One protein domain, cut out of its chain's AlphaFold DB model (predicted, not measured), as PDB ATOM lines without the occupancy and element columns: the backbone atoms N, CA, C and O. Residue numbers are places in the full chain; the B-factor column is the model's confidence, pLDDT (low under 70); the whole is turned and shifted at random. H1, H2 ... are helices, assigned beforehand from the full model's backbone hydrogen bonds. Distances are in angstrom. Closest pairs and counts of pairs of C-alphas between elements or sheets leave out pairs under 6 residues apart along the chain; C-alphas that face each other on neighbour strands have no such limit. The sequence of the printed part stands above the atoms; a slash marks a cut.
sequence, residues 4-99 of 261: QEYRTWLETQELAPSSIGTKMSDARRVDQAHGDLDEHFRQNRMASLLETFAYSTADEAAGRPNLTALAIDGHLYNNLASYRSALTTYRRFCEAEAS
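What this domain is: This is residues 4 to 99 of the 261 residues of an uncharacterized protein of Tsuneonella aeria (UniProt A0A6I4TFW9). A long last helix, H6, forms the core and is crossed by H2, which makes a helical hairpin with H1; H3 and H4 pack on another side of H6, and small H5 and a long loop lie towards its first end. The 96 printed residues hold six named helices, H1 to H6, and no named strand: all helix, compact, radius of gyration of the C-alphas 13.7 A, spans 40 by 31 by 21 A.

How they stand to each other: H1, residues 4 to 12, touches H2, residues 17 to 34, at Leu 10 and Ile 20, the closest C-alphas, 6.4 A apart. The hub H6, residues 76 to 98, touches H2 about perpendicular, at 85 degrees; the closest C-alphas, Lys 23 and Ala 86, are 5.2 A apart. H6 only just touches H1, H3, residues 37 to 44, and H4, residues 47 to 52, with 3 pairs of C-alphas within 8 A each. H5, residues 57 to 61, is close to H6 but not clearly touching. In the six helices every O i to N i+4 pair is within hydrogen-bond range.

Where its parts are: H1 begins at C-alpha 4 (168.348, 123.639, 115.649). H2 measures 25.7 A. H6 measures 32.6 A, ending at C-alpha 98 (183.411, 128.345, 110.442).

The domain as a whole: The C-alphas farthest apart, Gly 63 and Ser 99, are 40.9 A apart. The printed part has no cut; H5 to H6 is a long link. No printed residue is under 70 in pLDDT.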
ATOM      1  N   GLN A   4     168.216 123.682 114.193       94.69
ATOM      2  CA  GLN A   4     168.348 123.639 115.649       94.69
ATOM      3  C   GLN A   4     169.590 124.400 116.115       94.69
ATOM      4  O   GLN A   4     169.517 125.165 117.075       94.69
ATOM      5  N   GLU A   5     170.712 124.236 115.415       95.06
ATOM      6  CA  GLU A   5     171.959 124.941 115.706       95.06
ATOM      7  C   GLU A   5     171.790 126.447 115.512       95.06
ATOM      8  O   GLU A   5     172.194 127.239 116.366       95.06
ATOM      9  N   TYR A   6     171.117 126.849 114.430       96.12
ATOM     10  CA  TYR A   6     170.843 128.256 114.172       96.12
ATOM     11  C   TYR A   6     169.956 128.873 115.253       96.12
ATOM     12  O   TYR A   6     170.226 129.983 115.716       96.12
ATOM     13  N   ARG A   7     168.927 128.150 115.713       95.88
ATOM     14  CA  ARG A   7     168.078 128.612 116.812       95.88
ATOM     15  C   ARG A   7     168.882 128.832 118.095       95.88
ATOM     16  O   ARG A   7     168.794 129.912 118.673       95.88
ATOM     17  N   THR A   8     169.682 127.851 118.508       95.44
ATOM     18  CA  THR A   8     170.538 127.952 119.703       95.44
ATOM     19  C   THR A   8     171.514 129.125 119.589       95.44
ATOM     20  O   THR A   8     171.733 129.871 120.547       95.44
ATOM     21  N   TRP A   9     172.077 129.343 118.397       95.31
ATOM     22  CA  TRP A   9     172.952 130.481 118.144       95.31
ATOM     23  C   TRP A   9     172.213 131.818 118.285       95.31
ATOM     24  O   TRP A   9     172.724 132.722 118.942       95.31
ATOM     25  N   LEU A  10     170.991 131.943 117.753       94.69
ATOM     26  CA  LEU A  10     170.161 133.145 117.924       94.69
ATOM     27  C   LEU A  10     169.807 133.415 119.393       94.69
ATOM     28  O   LEU A  10     169.787 134.573 119.806       94.69
ATOM     29  N   GLU A  11     169.546 132.364 120.174       94.44
ATOM     30  CA  GLU A  11     169.308 132.457 121.621       94.44
ATOM     31  C   GLU A  11     170.571 132.941 122.357       94.44
ATOM     32  O   GLU A  11     170.484 133.806 123.226       94.44
ATOM     33  N   THR A  12     171.756 132.486 121.932       92.88
ATOM     34  CA  THR A  12     173.059 132.938 122.463       92.88
ATOM     35  C   THR A  12     173.344 134.413 122.156       92.88
ATOM     36  O   THR A  12     174.050 135.077 122.907       92.88
ATOM     37  N   GLN A  13     172.786 134.956 121.068       90.38
ATOM     38  CA  GLN A  13     172.884 136.383 120.736       90.38
ATOM     39  C   GLN A  13     171.914 137.272 121.548       90.38
ATOM     40  O   GLN A  13     171.806 138.462 121.254       90.38
ATOM     41  N   GLU A  14     171.188 136.715 122.526       88.50
ATOM     42  CA  GLU A  14     170.216 137.420 123.382       88.50
ATOM     43  C   GLU A  14     169.108 138.151 122.593       88.50
ATOM     44  O   GLU A  14     168.567 139.175 123.023       88.50
ATOM     45  N   LEU A  15     168.732 137.635 121.414       88.12
ATOM     46  CA  LEU A  15     167.603 138.181 120.659       88.12
ATOM     47  C   LEU A  15     166.275 137.902 121.377       88.12
ATOM     48  O   LEU A  15     166.064 136.849 121.975       88.12
ATOM     49  N   ALA A  16     165.322 138.826 121.236       91.25
ATOM     50  CA  ALA A  16     163.972 138.628 121.752       91.25
ATOM     51  C   ALA A  16     163.323 137.368 121.132       91.25
ATOM     52  O   ALA A  16     163.397 137.201 119.908       91.25
ATOM     53  N   PRO A  17     162.601 136.529 121.904       90.56
ATOM     54  CA  PRO A  17     162.018 135.278 121.401       90.56
ATOM     55  C   PRO A  17     161.106 135.450 120.178       90.56
ATOM     56  O   PRO A  17     161.095 134.614 119.276       90.56
ATOM     57  N   SER A  18     160.375 136.569 120.109       93.00
ATOM     58  CA  SER A  18     159.553 136.930 118.949       93.00
ATOM     59  C   SER A  18     160.394 137.154 117.690       93.00
ATOM     60  O   SER A  18     160.043 136.672 116.617       93.00
ATOM     61  N   SER A  19     161.539 137.824 117.827       93.31
ATOM     62  CA  SER A  19     162.468 138.078 116.722       93.31
ATOM     63  C   SER A  19     163.144 136.794 116.246       93.31
ATOM     64  O   SER A  19     163.325 136.625 115.041       93.31
ATOM     65  N   ILE A  20     163.460 135.872 117.165       95.12
ATOM     66  CA  ILE A  20     163.973 134.534 116.830       95.12
ATOM     67  C   ILE A  20     162.941 133.783 115.983       95.12
ATOM     68  O   ILE A  20     163.278 133.275 114.917       95.12
ATOM     69  N   GLY A  21     161.671 133.772 116.402       96.06
ATOM     70  CA  GLY A  21     160.589 133.126 115.652       96.06
ATOM     71  C   GLY A  21     160.430 133.673 114.230       96.06
ATOM     72  O   GLY A  21     160.353 132.894 113.278       96.06
ATOM     73  N   THR A  22     160.453 135.000 114.071       95.38
ATOM     74  CA  THR A  22     160.394 135.651 112.752       95.38
ATOM     75  C   THR A  22     161.607 135.288 111.897       95.38
ATOM     76  O   THR A  22     161.439 134.805 110.783       95.38
ATOM     77  N   LYS A  23     162.827 135.422 112.435       95.25
ATOM     78  CA  LYS A  23     164.079 135.093 111.731       95.25
ATOM     79  C   LYS A  23     164.128 133.635 111.266       95.25
ATOM     80  O   LYS A  23     164.559 133.380 110.146       95.25
ATOM     81  N   MET A  24     163.674 132.700 112.103       96.81
ATOM     82  CA  MET A  24     163.576 131.278 111.762       96.81
ATOM     83  C   MET A  24     162.556 131.034 110.646       96.81
ATOM     84  O   MET A  24     162.846 130.326 109.687       96.81
ATOM     85  N   SER A  25     161.370 131.635 110.752       95.69
ATOM     86  CA  SER A  25     160.297 131.465 109.761       95.69
ATOM     87  C   SER A  25     160.691 132.032 108.397       95.69
ATOM     88  O   SER A  25     160.477 131.392 107.370       95.69
ATOM     89  N   ASP A  26     161.320 133.205 108.397       95.25
ATOM     90  CA  ASP A  26     161.817 133.870 107.196       95.25
ATOM     91  C   ASP A  26     162.941 133.066 106.532       95.25
ATOM     92  O   ASP A  26     162.895 132.842 105.325       95.25
ATOM     93  N   ALA A  27     163.915 132.575 107.308       95.62
ATOM     94  CA  ALA A  27     164.992 131.739 106.779       95.62
ATOM     95  C   ALA A  27     164.455 130.434 106.169       95.62
ATOM     96  O   ALA A  27     164.832 130.090 105.052       95.62
ATOM     97  N   ARG A  28     163.510 129.758 106.840       95.50
ATOM     98  CA  ARG A  28     162.873 128.533 106.324       95.50
ATOM     99  C   ARG A  28     162.122 128.752 105.025       95.50
ATOM    100  O   ARG A  28     162.189 127.910 104.141       95.50
ATOM    101  N   ARG A  29     161.402 129.869 104.896       94.50
ATOM    102  CA  ARG A  29     160.717 130.202 103.640       94.50
ATOM    103  C   ARG A  29     161.706 130.317 102.486       94.50
ATOM    104  O   ARG A  29     161.433 129.801 101.408       94.50
ATOM    105  N   VAL A  30     162.853 130.957 102.717       94.25
ATOM    106  CA  VAL A  30     163.893 131.065 101.689       94.25
ATOM    107  C   VAL A  30     164.528 129.704 101.392       94.25
ATOM    108  O   VAL A  30     164.667 129.371 100.220       94.25
ATOM    109  N   ASP A  31     164.842 128.903 102.414       95.06
ATOM    110  CA  ASP A  31     165.384 127.539 102.272       95.06
ATOM    111  C   ASP A  31     164.454 126.645 101.428       95.06
ATOM    112  O   ASP A  31     164.884 125.970 100.498       95.06
ATOM    113  N   GLN A  32     163.143 126.719 101.667       93.31
ATOM    114  CA  GLN A  32     162.144 125.962 100.906       93.31
ATOM    115  C   GLN A  32     162.043 126.395  99.437       93.31
ATOM    116  O   GLN A  32     161.785 125.558  98.574       93.31
ATOM    117  N   ALA A  33     162.218 127.684  99.140       92.81
ATOM    118  CA  ALA A  33     162.044 128.215  97.787       92.81
ATOM    119  C   ALA A  33     163.322 128.182  96.938       92.81
ATOM    120  O   ALA A  33     163.244 128.040  95.721       92.81
ATOM    121  N   HIS A  34     164.488 128.334  97.565       91.06
ATOM    122  CA  HIS A  34     165.778 128.448  96.880       91.06
ATOM    123  C   HIS A  34     166.707 127.250  97.127       91.06
ATOM    124  O   HIS A  34     167.807 127.215  96.574       91.06
ATOM    125  N   GLY A  35     166.268 126.258  97.904       92.62
ATOM    126  CA  GLY A  35     167.057 125.088  98.276       92.62
ATOM    127  C   GLY A  35     167.895 125.311  99.536       92.62
ATOM    128  O   GLY A  35     167.834 126.365 100.169       92.62
ATOM    129  N   ASP A  36     168.691 124.300  99.889       94.06
ATOM    130  CA  ASP A  36     169.424 124.262 101.155       94.06
ATOM    131  C   ASP A  36     170.363 125.466 101.333       94.06
ATOM    132  O   ASP A  36     171.331 125.656 100.591       94.06
ATOM    133  N   LEU A  37     170.097 126.270 102.361       94.62
ATOM    134  CA  LEU A  37     170.898 127.446 102.688       94.62
ATOM    135  C   LEU A  37     172.357 127.092 103.005       94.62
ATOM    136  O   LEU A  37     173.251 127.880 102.690       94.62
ATOM    137  N   ASP A  38     172.630 125.924 103.590       94.00
ATOM    138  CA  ASP A  38     174.005 125.505 103.884       94.00
ATOM    139  C   ASP A  38     174.809 125.236 102.594       94.00
ATOM    140  O   ASP A  38     176.005 125.533 102.531       94.00
ATOM    141  N   GLU A  39     174.168 124.741 101.531       94.50
ATOM    142  CA  GLU A  39     174.774 124.605 100.199       94.50
ATOM    143  C   GLU A  39     175.106 125.975  99.593       94.50
ATOM    144  O   GLU A  39     176.241 126.201  99.167       94.50
ATOM    145  N   HIS A  40     174.171 126.930  99.643       94.19
ATOM    146  CA  HIS A  40     174.420 128.306  99.187       94.19
ATOM    147  C   HIS A  40     175.586 128.964  99.933       94.19
ATOM    148  O   HIS A  40     176.375 129.709  99.343       94.19
ATOM    149  N   PHE A  41     175.749 128.679 101.230       94.31
ATOM    150  CA  PHE A  41     176.926 129.137 101.969       94.31
ATOM    151  C   PHE A  41     178.221 128.521 101.433       94.31
ATOM    152  O   PHE A  41     179.206 129.234 101.238       94.31
ATOM    153  N   ARG A  42     178.227 127.206 101.188       93.12
ATOM    154  CA  ARG A  42     179.413 126.477 100.719       93.12
ATOM    155  C   ARG A  42     179.857 126.908  99.324       93.12
ATOM    156  O   ARG A  42     181.056 126.995  99.083       93.12
ATOM    157  N   GLN A  43     178.916 127.217  98.436       92.31
ATOM    158  CA  GLN A  43     179.220 127.598  97.056       92.31
ATOM    159  C   GLN A  43     179.854 128.987  96.947       92.31
ATOM    160  O   GLN A  43     180.885 129.156  96.301       92.31
ATOM    161  N   ASN A  44     179.235 130.002  97.555       92.38
ATOM    162  CA  ASN A  44     179.649 131.398  97.377       92.38
ATOM    163  C   ASN A  44     179.346 132.286  98.594       92.38
ATOM    164  O   ASN A  44     179.166 133.497  98.453       92.38
ATOM    165  N   ARG A  45     179.244 131.699  99.793       91.69
ATOM    166  CA  ARG A  45     178.850 132.401 101.028       91.69
ATOM    167  C   ARG A  45     177.513 133.142 100.902       91.69
ATOM    168  O   ARG A  45     177.344 134.214 101.487       91.69
ATOM    169  N   MET A  46     176.567 132.573 100.150       92.50
ATOM    170  CA  MET A  46     175.234 133.132  99.872       92.50
ATOM    171  C   MET A  46     175.239 134.444  99.077       92.50
ATOM    172  O   MET A  46     174.241 135.164  99.092       92.50
ATOM    173  N   ALA A  47     176.337 134.791  98.398       91.44
ATOM    174  CA  ALA A  47     176.445 136.057  97.673       91.44
ATOM    175  C   ALA A  47     175.376 136.186  96.575       91.44
ATOM    176  O   ALA A  47     174.616 137.152  96.585       91.44
ATOM    177  N   SER A  48     175.249 135.184  95.697       91.25
ATOM    178  CA  SER A  48     174.247 135.213  94.619       91.25
ATOM    179  C   SER A  48     172.812 135.185  95.150       91.25
ATOM    180  O   SER A  48     171.921 135.816  94.580       91.25
ATOM    181  N   LEU A  49     172.577 134.496  96.272       92.19
ATOM    182  CA  LEU A  49     171.262 134.486  96.904       92.19
ATOM    183  C   LEU A  49     170.923 135.882  97.443       92.19
ATOM    184  O   LEU A  49     169.869 136.417  97.136       92.19
ATOM    185  N   LEU A  50     171.833 136.532  98.172       93.31
ATOM    186  CA  LEU A  50     171.618 137.897  98.666       93.31
ATOM    187  C   LEU A  50     171.421 138.923  97.542       93.31
ATOM    188  O   LEU A  50     170.638 139.853  97.720       93.31
ATOM    189  N   GLU A  51     172.101 138.751  96.409       91.38
ATOM    190  CA  GLU A  51     171.927 139.587  95.218       91.38
ATOM    191  C   GLU A  51     170.532 139.427  94.608       91.38
ATOM    192  O   GLU A  51     169.877 140.416  94.292       91.38
ATOM    193  N   THR A  52     170.011 138.200  94.551       89.88
ATOM    194  CA  THR A  52     168.640 137.934  94.079       89.88
ATOM    195  C   THR A  52     167.592 138.642  94.951       89.88
ATOM    196  O   THR A  52     166.556 139.089  94.464       89.88
ATOM    197  N   PHE A  53     167.875 138.785  96.249       90.00
ATOM    198  CA  PHE A  53     167.023 139.483  97.218       90.00
ATOM    199  C   PHE A  53     167.345 140.983  97.342       90.00
ATOM    200  O   PHE A  53     166.750 141.676  98.177       90.00
ATOM    201  N   ALA A  54     168.279 141.514  96.547       88.12
ATOM    202  CA  ALA A  54     168.627 142.929  96.530       88.12
ATOM    203  C   ALA A  54     167.589 143.722  95.721       88.12
ATOM    204  O   ALA A  54     167.835 144.157  94.604       88.12
ATOM    205  N   TYR A  55     166.410 143.906  96.309       86.69
ATOM    206  CA  TYR A  55     165.348 144.721  95.732       86.69
ATOM    207  C   TYR A  55     165.364 146.118  96.346       86.69
ATOM    208  O   TYR A  55     165.262 146.271  97.568       86.69
ATOM    209  N   SER A  56     165.534 147.143  95.512       84.81
ATOM    210  CA  SER A  56     165.623 148.529  95.968       84.81
ATOM    211  C   SER A  56     164.279 149.258  95.889       84.81
ATOM    212  O   SER A  56     163.350 148.849  95.196       84.81
ATOM    213  N   THR A  57     164.186 150.400  96.569       84.31
ATOM    214  CA  THR A  57     163.040 151.313  96.436       84.31
ATOM    215  C   THR A  57     162.926 151.902  95.026       84.31
ATOM    216  O   THR A  57     161.828 152.230  94.585       84.31
ATOM    217  N   ALA A  58     164.042 152.016  94.297       84.88
ATOM    218  CA  ALA A  58     164.036 152.439  92.900       84.88
ATOM    219  C   ALA A  58     163.415 151.366  91.993       84.88
ATOM    220  O   ALA A  58     162.659 151.703  91.084       84.88
ATOM    221  N   ASP A  59     163.674 150.083  92.273       85.06
ATOM    222  CA  ASP A  59     163.040 148.969  91.560       85.06
ATOM    223  C   ASP A  59     161.529 148.925  91.822       85.06
ATOM    224  O   ASP A  59     160.750 148.710  90.893       85.06
ATOM    225  N   GLU A  60     161.108 149.208  93.061       85.00
ATOM    226  CA  GLU A  60     159.692 149.344  93.422       85.00
ATOM    227  C   GLU A  60     159.013 150.493  92.672       85.00
ATOM    228  O   GLU A  60     157.949 150.297  92.088       85.00
ATOM    229  N   ALA A  61     159.646 151.669  92.616       85.19
ATOM    230  CA  ALA A  61     159.134 152.816  91.867       85.19
ATOM    231  C   ALA A  61     159.060 152.549  90.353       85.19
ATOM    232  O   ALA A  61     158.166 153.060  89.680       85.19
ATOM    233  N   ALA A  62     159.971 151.727  89.826       86.25
ATOM    234  CA  ALA A  62     159.966 151.270  88.438       86.25
ATOM    235  C   ALA A  62     158.972 150.120  88.171       86.25
ATOM    236  O   ALA A  62     158.848 149.687  87.025       86.25
ATOM    237  N   GLY A  63     158.277 149.615  89.198       82.06
ATOM    238  CA  GLY A  63     157.300 148.532  89.073       82.06
ATOM    239  C   GLY A  63     157.913 147.204  88.632       82.06
ATOM    240  O   GLY A  63     157.267 146.434  87.918       82.06
ATOM    241  N   ARG A  64     159.174 146.940  88.995       82.25
ATOM    242  CA  ARG A  64     159.853 145.707  88.589       82.25
ATOM    243  C   ARG A  64     159.182 144.473  89.207       82.25
ATOM    244  O   ARG A  64     158.757 144.512  90.360       82.25
ATOM    245  N   PRO A  65     159.081 143.362  88.456       79.94
ATOM    246  CA  PRO A  65     158.509 142.134  88.988       79.94
ATOM    247  C   PRO A  65     159.417 141.529  90.064       79.94
ATOM    248  O   PRO A  65     160.630 141.756  90.084       79.94
ATOM    249  N   ASN A  66     158.824 140.720  90.942       76.88
ATOM    250  CA  ASN A  66     159.572 139.953  91.929       76.88
ATOM    251  C   ASN A  66     160.534 138.982  91.221       76.88
ATOM    252  O   ASN A  66     160.092 138.085  90.508       76.88
ATOM    253  N   LEU A  67     161.839 139.162  91.434       75.50
ATOM    254  CA  LEU A  67     162.883 138.281  90.898       75.50
ATOM    255  C   LEU A  67     163.051 136.995  91.723       75.50
ATOM    256  O   LEU A  67     163.720 136.062  91.284       75.50
ATOM    257  N   THR A  68     162.469 136.939  92.924       80.69
ATOM    258  CA  THR A  68     162.544 135.760  93.792       80.69
ATOM    259  C   THR A  68     161.470 134.736  93.430       80.69
ATOM    260  O   THR A  68     160.366 135.090  93.020       80.69
ATOM    261  N   ALA A  69     161.765 133.454  93.657       82.00
ATOM    262  CA  ALA A  69     160.810 132.356  93.475       82.00
ATOM    263  C   ALA A  69     159.719 132.314  94.569       82.00
ATOM    264  O   ALA A  69     158.891 131.404  94.600       82.00
ATOM    265  N   LEU A  70     159.719 133.278  95.495       84.75
ATOM    266  CA  LEU A  70     158.797 133.331  96.620       84.75
ATOM    267  C   LEU A  70     157.457 133.946  96.215       84.75
ATOM    268  O   LEU A  70     157.390 135.071  95.718       84.75
ATOM    269  N   ALA A  71     156.375 133.240  96.537       83.50
ATOM    270  CA  ALA A  71     155.035 133.807  96.531       83.50
ATOM    271  C   ALA A  71     154.887 134.762  97.728       83.50
ATOM    272  O   ALA A  71     154.710 134.331  98.870       83.50
ATOM    273  N   ILE A  72     155.014 136.063  97.466       86.62
ATOM    274  CA  ILE A  72     154.909 137.118  98.477       86.62
ATOM    275  C   ILE A  72     153.538 137.775  98.354       86.62
ATOM    276  O   ILE A  72     153.220 138.359  97.322       86.62
ATOM    277  N   ASP A  73     152.754 137.694  99.428       82.94
ATOM    278  CA  ASP A  73     151.510 138.445  99.582       82.94
ATOM    279  C   ASP A  73     151.782 139.746 100.364       82.94
ATOM    280  O   ASP A  73     152.480 139.746 101.386       82.94
ATOM    281  N   GLY A  74     151.269 140.870  99.863       86.06
ATOM    282  CA  GLY A  74     151.468 142.206 100.431       86.06
ATOM    283  C   GLY A  74     152.674 142.983  99.882       86.06
ATOM    284  O   GLY A  74     153.022 142.906  98.707       86.06
ATOM    285  N   HIS A  75     153.292 143.812 100.734       87.50
ATOM    286  CA  HIS A  75     154.350 144.744 100.323       87.50
ATOM    287  C   HIS A  75     155.658 144.015  99.986       87.50
ATOM    288  O   HIS A  75     156.373 143.558 100.884       87.50
ATOM    289  N   LEU A  76     155.984 143.943  98.692       89.19
ATOM    290  CA  LEU A  76     157.143 143.217  98.171       89.19
ATOM    291  C   LEU A  76     158.458 143.682  98.808       89.19
ATOM    292  O   LEU A  76     159.199 142.862  99.349       89.19
ATOM    293  N   TYR A  77     158.711 144.994  98.817       89.06
ATOM    294  CA  TYR A  77     159.944 145.568  99.358       89.06
ATOM    295  C   TYR A  77     160.177 145.184 100.829       89.06
ATOM    296  O   TYR A  77     161.255 144.712 101.191       89.06
ATOM    297  N   ASN A  78     159.152 145.314 101.680       90.50
ATOM    298  CA  ASN A  78     159.264 145.025 103.115       90.50
ATOM    299  C   ASN A  78     159.518 143.538 103.398       90.50
ATOM    300  O   ASN A  78     160.317 143.197 104.275       90.50
ATOM    301  N   ASN A  79     158.856 142.649 102.653       92.31
ATOM    302  CA  ASN A  79     159.073 141.210 102.772       92.31
ATOM    303  C   ASN A  79     160.487 140.823 102.310       92.31
ATOM    304  O   ASN A  79     161.207 140.158 103.052       92.31
ATOM    305  N   LEU A  80     160.936 141.310 101.146       92.50
ATOM    306  CA  LEU A  80     162.286 141.041 100.638       92.50
ATOM    307  C   LEU A  80     163.375 141.597 101.559       92.50
ATOM    308  O   LEU A  80     164.369 140.919 101.820       92.50
ATOM    309  N   ALA A  81     163.172 142.787 102.127       92.38
ATOM    310  CA  ALA A  81     164.070 143.346 103.130       92.38
ATOM    311  C   ALA A  81     164.154 142.461 104.388       92.38
ATOM    312  O   ALA A  81     165.247 142.260 104.929       92.38
ATOM    313  N   SER A  82     163.024 141.897 104.826       93.56
ATOM    314  CA  SER A  82     162.956 140.988 105.978       93.56
ATOM    315  C   SER A  82     163.683 139.671 105.698       93.56
ATOM    316  O   SER A  82     164.554 139.277 106.480       93.56
ATOM    317  N   TYR A  83     163.444 139.058 104.534       94.94
ATOM    318  CA  TYR A  83     164.161 137.857 104.094       94.94
ATOM    319  C   TYR A  83     165.663 138.103 103.954       94.94
ATOM    320  O   TYR A  83     166.464 137.331 104.477       94.94
ATOM    321  N   ARG A  84     166.073 139.227 103.357       94.62
ATOM    322  CA  ARG A  84     167.490 139.612 103.255       94.62
ATOM    323  C   ARG A  84     168.136 139.774 104.630       94.62
ATOM    324  O   ARG A  84     169.284 139.370 104.831       94.62
ATOM    325  N   SER A  85     167.407 140.337 105.595       95.00
ATOM    326  CA  SER A  85     167.861 140.423 106.985       95.00
ATOM    327  C   SER A  85     168.046 139.032 107.597       95.00
ATOM    328  O   SER A  85     169.081 138.782 108.213       95.00
ATOM    329  N   ALA A  86     167.094 138.114 107.401       95.56
ATOM    330  CA  ALA A  86     167.202 136.735 107.875       95.56
ATOM    331  C   ALA A  86     168.387 135.985 107.247       95.56
ATOM    332  O   ALA A  86     169.177 135.395 107.982       95.56
ATOM    333  N   LEU A  87     168.582 136.099 105.931       95.88
ATOM    334  CA  LEU A  87     169.732 135.531 105.218       95.88
ATOM    335  C   LEU A  87     171.062 136.091 105.722       95.88
ATOM    336  O   LEU A  87     172.011 135.347 105.944       95.88
ATOM    337  N   THR A  88     171.134 137.401 105.959       94.94
ATOM    338  CA  THR A  88     172.343 138.034 106.503       94.94
ATOM    339  C   THR A  88     172.670 137.497 107.895       94.94
ATOM    340  O   THR A  88     173.837 137.256 108.204       94.94
ATOM    341  N   THR A  89     171.656 137.312 108.743       94.81
ATOM    342  CA  THR A  89     171.830 136.728 110.077       94.81
ATOM    343  C   THR A  89     172.261 135.265 109.995       94.81
ATOM    344  O   THR A  89     173.188 134.878 110.700       94.81
ATOM    345  N   TYR A  90     171.670 134.480 109.097       95.94
ATOM    346  CA  TYR A  90     172.054 133.086 108.897       95.94
ATOM    347  C   TYR A  90     173.484 132.946 108.348       95.94
ATOM    348  O   TYR A  90     174.267 132.151 108.856       95.94
ATOM    349  N   ARG A  91     173.896 133.809 107.410       95.12
ATOM    350  CA  ARG A  91     175.293 133.884 106.953       95.12
ATOM    351  C   ARG A  91     176.258 134.142 108.112       95.12
ATOM    352  O   ARG A  91     177.296 133.497 108.185       95.12
ATOM    353  N   ARG A  92     175.917 135.056 109.032       92.94
ATOM    354  CA  ARG A  92     176.737 135.331 110.228       92.94
ATOM    355  C   ARG A  92     176.842 134.118 111.149       92.94
ATOM    356  O   ARG A  92     177.906 133.899 111.712       92.94
ATOM    357  N   PHE A  93     175.769 133.343 111.288       94.62
ATOM    358  CA  PHE A  93     175.806 132.067 111.996       94.62
ATOM    359  C   PHE A  93     176.801 131.102 111.335       94.62
ATOM    360  O   PHE A  93     177.699 130.604 112.006       94.62
ATOM    361  N   CYS A  94     176.719 130.906 110.016       93.25
ATOM    362  CA  CYS A  94     177.652 130.033 109.302       93.25
ATOM    363  C   CYS A  94     179.111 130.514 109.405       93.25
ATOM    364  O   CYS A  94     180.017 129.699 109.556       93.25
ATOM    365  N   GLU A  95     179.346 131.828 109.352       91.19
ATOM    366  CA  GLU A  95     180.671 132.429 109.552       91.19
ATOM    367  C   GLU A  95     181.195 132.222 110.979       91.19
ATOM    368  O   GLU A  95     182.374 131.927 111.152       91.19
ATOM    369  N   ALA A  96     180.336 132.355 111.993       89.19
ATOM    370  CA  ALA A  96     180.703 132.122 113.388       89.19
ATOM    371  C   ALA A  96     181.078 130.654 113.633       89.19
ATOM    372  O   ALA A  96     182.080 130.385 114.287       89.19
ATOM    373  N   GLU A  97     180.336 129.714 113.048       88.94
ATOM    374  CA  GLU A  97     180.644 128.281 113.119       88.94
ATOM    375  C   GLU A  97     181.941 127.929 112.375       88.94
ATOM    376  O   GLU A  97     182.746 127.136 112.855       88.94
ATOM    377  N   ALA A  98     182.181 128.544 111.211       85.25
ATOM    378  CA  ALA A  98     183.411 128.345 110.442       85.25
ATOM    379  C   ALA A  98     184.641 129.004 111.091       85.25
ATOM    380  O   ALA A  98     185.778 128.675 110.753       85.25
ATOM    381  N   SER A  99     184.445 129.976 111.984       81.06
ATOM    382  CA  SER A  99     185.513 130.721 112.659       81.06
ATOM    383  C   SER A  99     185.126 131.014 114.115       81.06
ATOM    384  O   SER A  99     184.855 132.166 114.469       81.06
TER     385      SER A  99